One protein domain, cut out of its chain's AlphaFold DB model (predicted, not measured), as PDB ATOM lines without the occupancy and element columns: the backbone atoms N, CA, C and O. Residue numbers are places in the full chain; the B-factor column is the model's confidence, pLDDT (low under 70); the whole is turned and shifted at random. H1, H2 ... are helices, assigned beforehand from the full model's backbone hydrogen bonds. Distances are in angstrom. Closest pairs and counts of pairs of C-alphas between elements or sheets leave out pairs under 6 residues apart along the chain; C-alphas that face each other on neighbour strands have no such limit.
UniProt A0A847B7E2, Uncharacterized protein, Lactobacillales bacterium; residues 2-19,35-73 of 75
ATOM      1  N   ASN A   2     -30.634  24.096  45.735       80.81
ATOM      2  CA  ASN A   2     -29.867  25.335  45.896       80.81
ATOM      3  C   ASN A   2     -29.838  26.109  44.566       80.81
ATOM      4  O   ASN A   2     -29.456  25.548  43.541       80.81
ATOM      5  N   THR A   3     -30.237  27.385  44.575       83.62
ATOM      6  CA  THR A   3     -30.273  28.234  43.372       83.62
ATOM      7  C   THR A   3     -28.911  28.306  42.683       83.62
ATOM      8  O   THR A   3     -28.863  28.212  41.466       83.62
ATOM      9  N   MET A   4     -27.805  28.380  43.433       88.81
ATOM     10  CA  MET A   4     -26.457  28.419  42.842       88.81
ATOM     11  C   MET A   4     -26.092  27.130  42.099       88.81
ATOM     12  O   MET A   4     -25.445  27.190  41.060       88.81
ATOM     13  N   VAL A   5     -26.526  25.975  42.608       91.19
ATOM     14  CA  VAL A   5     -26.242  24.669  41.992       91.19
ATOM     15  C   VAL A   5     -27.022  24.515  40.687       91.19
ATOM     16  O   VAL A   5     -26.471  24.048  39.697       91.19
ATOM     17  N   TYR A   6     -28.274  24.981  40.651       93.00
ATOM     18  CA  TYR A   6     -29.076  24.951  39.428       93.00
ATOM     19  C   TYR A   6     -28.569  25.929  38.358       93.00
ATOM     20  O   TYR A   6     -28.556  25.596  37.178       93.00
ATOM     21  N   GLU A   7     -28.106  27.120  38.747       93.06
ATOM     22  CA  GLU A   7     -27.455  28.041  37.805       93.06
ATOM     23  C   GLU A   7     -26.167  27.436  37.223       93.06
ATOM     24  O   GLU A   7     -25.948  27.516  36.018       93.06
ATOM     25  N   ALA A   8     -25.359  26.759  38.047       93.44
ATOM     26  CA  ALA A   8     -24.194  26.021  37.564       93.44
ATOM     27  C   ALA A   8     -24.591  24.885  36.604       93.44
ATOM     28  O   ALA A   8     -23.932  24.689  35.588       93.44
ATOM     29  N   TYR A   9     -25.683  24.168  36.885       92.69
ATOM     30  CA  TYR A   9     -26.196  23.133  35.986       92.69
ATOM     31  C   TYR A   9     -26.565  23.692  34.608       92.69
ATOM     32  O   TYR A   9     -26.172  23.109  33.602       92.69
ATOM     33  N   LYS A  10     -27.249  24.841  34.549       92.69
ATOM     34  CA  LYS A  10     -27.575  25.508  33.276       92.69
ATOM     35  C   LYS A  10     -26.325  25.877  32.485       92.69
ATOM     36  O   LYS A  10     -26.228  25.527  31.318       92.69
ATOM     37  N   GLU A  11     -25.357  26.524  33.134       93.00
ATOM     38  CA  GLU A  11     -24.105  26.942  32.488       93.00
ATOM     39  C   GLU A  11     -23.327  25.743  31.929       93.00
ATOM     40  O   GLU A  11     -22.853  25.773  30.794       93.00
ATOM     41  N   TRP A  12     -23.234  24.664  32.706       92.88
ATOM     42  CA  TRP A  12     -22.619  23.416  32.263       92.88
ATOM     43  C   TRP A  12     -23.366  22.809  31.068       92.88
ATOM     44  O   TRP A  12     -22.751  22.462  30.060       92.88
ATOM     45  N   ARG A  13     -24.701  22.740  31.150       89.31
ATOM     46  CA  ARG A  13     -25.561  22.160  30.113       89.31
ATOM     47  C   ARG A  13     -25.470  22.926  28.795       89.31
ATOM     48  O   ARG A  13     -25.334  22.305  27.747       89.31
ATOM     49  N   GLU A  14     -25.498  24.253  28.848       87.50
ATOM     50  CA  GLU A  14     -25.311  25.129  27.687       87.50
ATOM     51  C   GLU A  14     -23.912  24.962  27.076       87.50
ATOM     52  O   GLU A  14     -23.776  24.873  25.856       87.50
ATOM     53  N   GLY A  15     -22.874  24.850  27.914       84.38
ATOM     54  CA  GLY A  15     -21.504  24.597  27.467       84.38
ATOM     55  C   GLY A  15     -21.354  23.285  26.692       84.38
ATOM     56  O   GLY A  15     -20.679  23.262  25.664       84.38
ATOM     57  N   MET A  16     -22.023  22.214  27.133       80.19
ATOM     58  CA  MET A  16     -22.020  20.927  26.424       80.19
ATOM     59  C   MET A  16     -22.729  21.006  25.065       80.19
ATOM     60  O   MET A  16     -22.251  20.429  24.089       80.19
ATOM     61  N   VAL A  17     -23.828  21.764  24.973       73.50
ATOM     62  CA  VAL A  17     -24.553  21.987  23.708       73.50
ATOM     63  C   VAL A  17     -23.716  22.807  22.718       73.50
ATOM     64  O   VAL A  17     -23.674  22.484  21.536       73.50
ATOM     65  N   LEU A  18     -23.006  23.840  23.183       71.12
ATOM     66  CA  LEU A  18     -22.124  24.640  22.324       71.12
ATOM     67  C   LEU A  18     -20.901  23.847  21.850       71.12
ATOM     68  O   LEU A  18     -20.531  23.934  20.684       71.12
ATOM     69  N   PHE A  19     -20.304  23.037  22.727       67.38
ATOM     70  CA  PHE A  19     -19.208  22.140  22.358       67.38
ATOM     71  C   PHE A  19     -19.629  21.145  21.266       67.38
ATOM     72  O   PHE A  19     -18.838  20.838  20.377       67.38
ATOM     73  N   ILE A  35     -26.602  10.884  25.889       58.72
ATOM     74  CA  ILE A  35     -26.053  10.318  27.119       58.72
ATOM     75  C   ILE A  35     -25.694  11.386  28.161       58.72
ATOM     76  O   ILE A  35     -25.513  11.043  29.308       58.72
ATOM     77  N   TRP A  36     -25.726  12.693  27.877       73.06
ATOM     78  CA  TRP A  36     -25.440  13.709  28.914       73.06
ATOM     79  C   TRP A  36     -26.564  13.893  29.956       73.06
ATOM     80  O   TRP A  36     -26.759  14.982  30.492       73.06
ATOM     81  N   ASP A  37     -27.382  12.879  30.193       77.75
ATOM     82  CA  ASP A  37     -28.422  12.888  31.209       77.75
ATOM     83  C   ASP A  37     -27.846  12.527  32.589       77.75
ATOM     84  O   ASP A  37     -26.678  12.171  32.743       77.75
ATOM     85  N   ALA A  38     -28.656  12.635  33.640       81.25
ATOM     86  CA  ALA A  38     -28.207  12.250  34.974       81.25
ATOM     87  C   ALA A  38     -27.885  10.746  35.103       81.25
ATOM     88  O   ALA A  38     -27.201  10.359  36.058       81.25
ATOM     89  N   ALA A  39     -28.430   9.896  34.219       82.75
ATOM     90  CA  ALA A  39     -28.255   8.446  34.250       82.75
ATOM     91  C   ALA A  39     -26.870   8.023  33.750       82.75
ATOM     92  O   ALA A  39     -26.365   6.988  34.195       82.75
ATOM     93  N   ASP A  40     -26.227   8.846  32.931       86.19
ATOM     94  CA  ASP A  40     -24.810   8.718  32.656       86.19
ATOM     95  C   ASP A  40     -23.951   9.143  33.849       86.19
ATOM     96  O   ASP A  40     -24.075  10.213  34.452       86.19
ATOM     97  N   HIS A  41     -23.047   8.241  34.204       85.19
ATOM     98  CA  HIS A  41     -22.086   8.475  35.260       85.19
ATOM     99  C   HIS A  41     -21.008   9.472  34.826       85.19
ATOM    100  O   HIS A  41     -20.598  10.272  35.663       85.19
ATOM    101  N   GLU A  42     -20.594   9.467  33.556       86.44
ATOM    102  CA  GLU A  42     -19.560  10.377  33.055       86.44
ATOM    103  C   GLU A  42     -20.074  11.820  33.016       86.44
ATOM    104  O   GLU A  42     -19.417  12.716  33.545       86.44
ATOM    105  N   ALA A  43     -21.299  12.035  32.528       88.62
ATOM    106  CA  ALA A  43     -21.968  13.333  32.579       88.62
ATOM    107  C   ALA A  43     -22.096  13.888  34.008       88.62
ATOM    108  O   ALA A  43     -21.854  15.073  34.252       88.62
ATOM    109  N   ARG A  44     -22.453  13.038  34.978       91.31
ATOM    110  CA  ARG A  44     -22.558  13.466  36.377       91.31
ATOM    111  C   ARG A  44     -21.202  13.777  36.998       91.31
ATOM    112  O   ARG A  44     -21.106  14.726  37.776       91.31
ATOM    113  N   ASP A  45     -20.176  12.993  36.694       91.38
ATOM    114  CA  ASP A  45     -18.830  13.222  37.212       91.38
ATOM    115  C   ASP A  45     -18.223  14.506  36.622       91.38
ATOM    116  O   ASP A  45     -17.624  15.289  37.365       91.38
ATOM    117  N   ASP A  46     -18.457  14.785  35.337       91.94
ATOM    118  CA  ASP A  46     -18.053  16.041  34.697       91.94
ATOM    119  C   ASP A  46     -18.769  17.248  35.320       91.94
ATOM    120  O   ASP A  46     -18.124  18.207  35.762       91.94
ATOM    121  N   PHE A  47     -20.094  17.161  35.485       93.06
ATOM    122  CA  PHE A  47     -20.848  18.206  36.170       93.06
ATOM    123  C   PHE A  47     -20.364  18.412  37.615       93.06
ATOM    124  O   PHE A  47     -20.217  19.550  38.062       93.06
ATOM    125  N   ASN A  48     -20.060  17.342  38.351       93.44
ATOM    126  CA  ASN A  48     -19.527  17.437  39.710       93.44
ATOM    127  C   ASN A  48     -18.136  18.066  39.758       93.44
ATOM    128  O   ASN A  48     -17.849  18.829  40.681       93.44
ATOM    129  N   MET A  49     -17.279  17.804  38.771       94.25
ATOM    130  CA  MET A  49     -15.984  18.470  38.655       94.25
ATOM    131  C   MET A  49     -16.158  19.975  38.409       94.25
ATOM    132  O   MET A  49     -15.509  20.794  39.068       94.25
ATOM    133  N   PHE A  50     -17.075  20.344  37.512       93.50
ATOM    134  CA  PHE A  50     -17.430  21.735  37.241       93.50
ATOM    135  C   PHE A  50     -18.020  22.436  38.474       93.50
ATOM    136  O   PHE A  50     -17.618  23.551  38.822       93.50
ATOM    137  N   LEU A  51     -18.941  21.774  39.175       93.88
ATOM    138  CA  LEU A  51     -19.594  22.296  40.369       93.88
ATOM    139  C   LEU A  51     -18.601  22.469  41.522       93.88
ATOM    140  O   LEU A  51     -18.567  23.532  42.145       93.88
ATOM    141  N   ALA A  52     -17.738  21.481  41.760       92.88
ATOM    142  CA  ALA A  52     -16.726  21.538  42.807       92.88
ATOM    143  C   ALA A  52     -15.772  22.727  42.615       92.88
ATOM    144  O   ALA A  52     -15.402  23.377  43.594       92.88
ATOM    145  N   ALA A  53     -15.431  23.071  41.368       90.88
ATOM    146  CA  ALA A  53     -14.610  24.241  41.058       90.88
ATOM    147  C   ALA A  53     -15.286  25.581  41.418       90.88
ATOM    148  O   ALA A  53     -14.591  26.572  41.647       90.88
ATOM    149  N   LYS A  54     -16.624  25.626  41.491       89.56
ATOM    150  CA  LYS A  54     -17.397  26.840  41.801       89.56
ATOM    151  C   LYS A  54     -17.853  26.923  43.252       89.56
ATOM    152  O   LYS A  54     -17.832  28.009  43.827       89.56
ATOM    153  N   THR A  55     -18.299  25.811  43.829       87.62
ATOM    154  CA  THR A  55     -19.004  25.813  45.120       87.62
ATOM    155  C   THR A  55     -18.421  24.853  46.151       87.62
ATOM    156  O   THR A  55     -18.860  24.893  47.296       87.62
ATOM    157  N   LEU A  56     -17.421  24.034  45.789       87.25
ATOM    158  CA  LEU A  56     -16.915  22.924  46.614       87.25
ATOM    159  C   LEU A  56     -17.999  21.885  46.980       87.25
ATOM    160  O   LEU A  56     -17.813  21.123  47.929       87.25
ATOM    161  N   ASP A  57     -19.101  21.840  46.223       89.62
ATOM    162  CA  ASP A  57     -20.174  20.851  46.371       89.62
ATOM    163  C   ASP A  57     -20.121  19.786  45.264       89.62
ATOM    164  O   ASP A  57     -19.418  19.917  44.263       89.62
ATOM    165  N   GLN A  58     -20.916  18.738  45.459       91.94
ATOM    166  CA  GLN A  58     -21.213  17.690  44.488       91.94
ATOM    167  C   GLN A  58     -22.696  17.317  44.593       91.94
ATOM    168  O   GLN A  58     -23.318  17.529  45.637       91.94
ATOM    169  N   VAL A  59     -23.239  16.721  43.540       92.06
ATOM    170  CA  VAL A  59     -24.614  16.237  43.465       92.06
ATOM    171  C   VAL A  59     -24.673  14.733  43.249       92.06
ATOM    172  O   VAL A  59     -23.833  14.110  42.593       92.06
ATOM    173  N   SER A  60     -25.726  14.146  43.799       94.06
ATOM    174  CA  SER A  60     -26.151  12.784  43.521       94.06
ATOM    175  C   SER A  60     -26.879  12.669  42.178       94.06
ATOM    176  O   SER A  60     -27.287  13.661  41.571       94.06
ATOM    177  N   PHE A  61     -27.109  11.426  41.745       93.38
ATOM    178  CA  PHE A  61     -27.987  11.109  40.614       93.38
ATOM    179  C   PHE A  61     -29.348  11.811  40.722       93.38
ATOM    180  O   PHE A  61     -29.792  12.456  39.779       93.38
ATOM    181  N   THR A  62     -30.008  11.697  41.879       93.69
ATOM    182  CA  THR A  62     -31.355  12.240  42.078       93.69
ATOM    183  C   THR A  62     -31.362  13.756  41.955       93.69
ATOM    184  O   THR A  62     -32.216  14.302  41.268       93.69
ATOM    185  N   GLU A  63     -30.384  14.431  42.554       94.00
ATOM    186  CA  GLU A  63     -30.270  15.891  42.482       94.00
ATOM    187  C   GLU A  63     -29.997  16.370  41.053       94.00
ATOM    188  O   GLU A  63     -30.631  17.321  40.599       94.00
ATOM    189  N   MET A  64     -29.115  15.689  40.315       92.94
ATOM    190  CA  MET A  64     -28.881  16.000  38.905       92.94
ATOM    191  C   MET A  64     -30.130  15.748  38.052       92.94
ATOM    192  O   MET A  64     -30.455  16.570  37.199       92.94
ATOM    193  N   LYS A  65     -30.884  14.673  38.323       93.88
ATOM    194  CA  LYS A  65     -32.114  14.361  37.585       93.88
ATOM    195  C   LYS A  65     -33.223  15.381  37.839       93.88
ATOM    196  O   LYS A  65     -33.957  15.727  36.920       93.88
ATOM    197  N   GLU A  66     -33.348  15.888  39.064       93.56
ATOM    198  CA  GLU A  66     -34.292  16.968  39.365       93.56
ATOM    199  C   GLU A  66     -33.943  18.259  38.609       93.56
ATOM    200  O   GLU A  66     -34.846  18.968  38.159       93.56
ATOM    201  N   MET A  67     -32.650  18.563  38.452       93.25
ATOM    202  CA  MET A  67     -32.191  19.711  37.667       93.25
ATOM    203  C   MET A  67     -32.434  19.525  36.173       93.25
ATOM    204  O   MET A  67     -32.902  20.455  35.526       93.25
ATOM    205  N   GLU A  68     -32.184  18.329  35.647       91.44
ATOM    206  CA  GLU A  68     -32.454  17.970  34.252       91.44
ATOM    207  C   GLU A  68     -33.934  18.159  33.900       91.44
ATOM    208  O   GLU A  68     -34.260  18.925  32.998       91.44
ATOM    209  N   VAL A  69     -34.840  17.562  34.683       91.56
ATOM    210  CA  VAL A  69     -36.291  17.702  34.472       91.56
ATOM    211  C   VAL A  69     -36.717  19.166  34.541       91.56
ATOM    212  O   VAL A  69     -37.568  19.615  33.778       91.56
ATOM    213  N   ARG A  70     -36.137  19.936  35.465       91.31
ATOM    214  CA  ARG A  70     -36.435  21.362  35.575       91.31
ATOM    215  C   ARG A  70     -35.947  22.142  34.350       91.31
ATOM    216  O   ARG A  70     -36.685  22.988  33.859       91.31
ATOM    217  N   TYR A  71     -34.749  21.843  33.859       90.25
ATOM    218  CA  TYR A  71     -34.165  22.473  32.679       90.25
ATOM    219  C   TYR A  71     -34.996  22.222  31.416       90.25
ATOM    220  O   TYR A  71     -35.215  23.152  30.646       90.25
ATOM    221  N   GLU A  72     -35.503  20.999  31.245       87.81
ATOM    222  CA  GLU A  72     -36.404  20.605  30.148       87.81
ATOM    223  C   GLU A  72     -37.792  21.255  30.230       87.81
ATOM    224  O   GLU A  72     -38.480  21.393  29.228       87.81
ATOM    225  N   ILE A  73     -38.254  21.627  31.426       90.12
ATOM    226  CA  ILE A  73     -39.510  22.380  31.580       90.12
ATOM    227  C   ILE A  73     -39.301  23.856  31.219       90.12
ATOM    228  O   ILE A  73     -40.234  24.523  30.769       90.12
TER     229      ILE A  73
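This is residues 2 to 19 and 35 to 73 of the 75 residues of an uncharacterized protein of Lactobacillales bacterium (UniProt A0A847B7E2). Three helices, H1, H2 and H3, with their centres in a triangle, make a small rounded body in which each helix is turned steeply to the other two, so they do not form a side-by-side bundle. H1, the longest, crosses H2, and the chain after H2 folds back along it through residues 56 to 60 to reach H3, which is turned across both. The printed part has 57 residues, with three named helices in the order H1, H2, H3 and no named strand, and its class is all helix. It is compact, with a radius of gyration of the C-alphas of 10.1 A and spans of 24 by 23 by 19 A.

H1, residues 3 to 19, touches H2, residues 41 to 55, with its residues 5 to 12 alone; the closest C-alphas are those of Ala 8 and Leu 51, 6.6 A apart. H1 and H2 run opposite ways at a steep tilt of 55 degrees. H3, residues 61 to 73, only just touches H1, with 3 pairs of C-alphas within 8 A; residues 67 to 71 of H3 and 6 to 10 of H1 alone take part, and the closest C-alphas are those of Tyr 6 and Met 67, 6.3 A apart. Their lines are about perpendicular at 72 degrees, but only just. H2 and H3 are close but not clearly touching, with the C-alphas of Arg 44 and Met 64 closest at 7.3 A, and their lines are about perpendicular at 87 degrees. In H1 and H3 every O i to N i+4 pair is within hydrogen-bond range; in H2 10 of 11 are.

H1 begins at C-alpha 3 (-30.273, 28.234, 43.372) and measures 24.5 A from first to last C-alpha. H2 measures 20.2 A and begins at C-alpha 41 (-22.086, 8.475, 35.260). H3 measures 18.5 A and ends at C-alpha 73 (-39.510, 22.380, 31.580).

The two C-alphas farthest apart are those of Leu 56 and Ile 73, 27.1 A. Residues 20 to 34 are cut out, and C-alphas 19 and 35 are 14.5 A apart across the cut. The link from H2 to H3 is tight, with 5 residues. The mean pLDDT of the printed part is 88.1, and residues 19 and 35 are under 70.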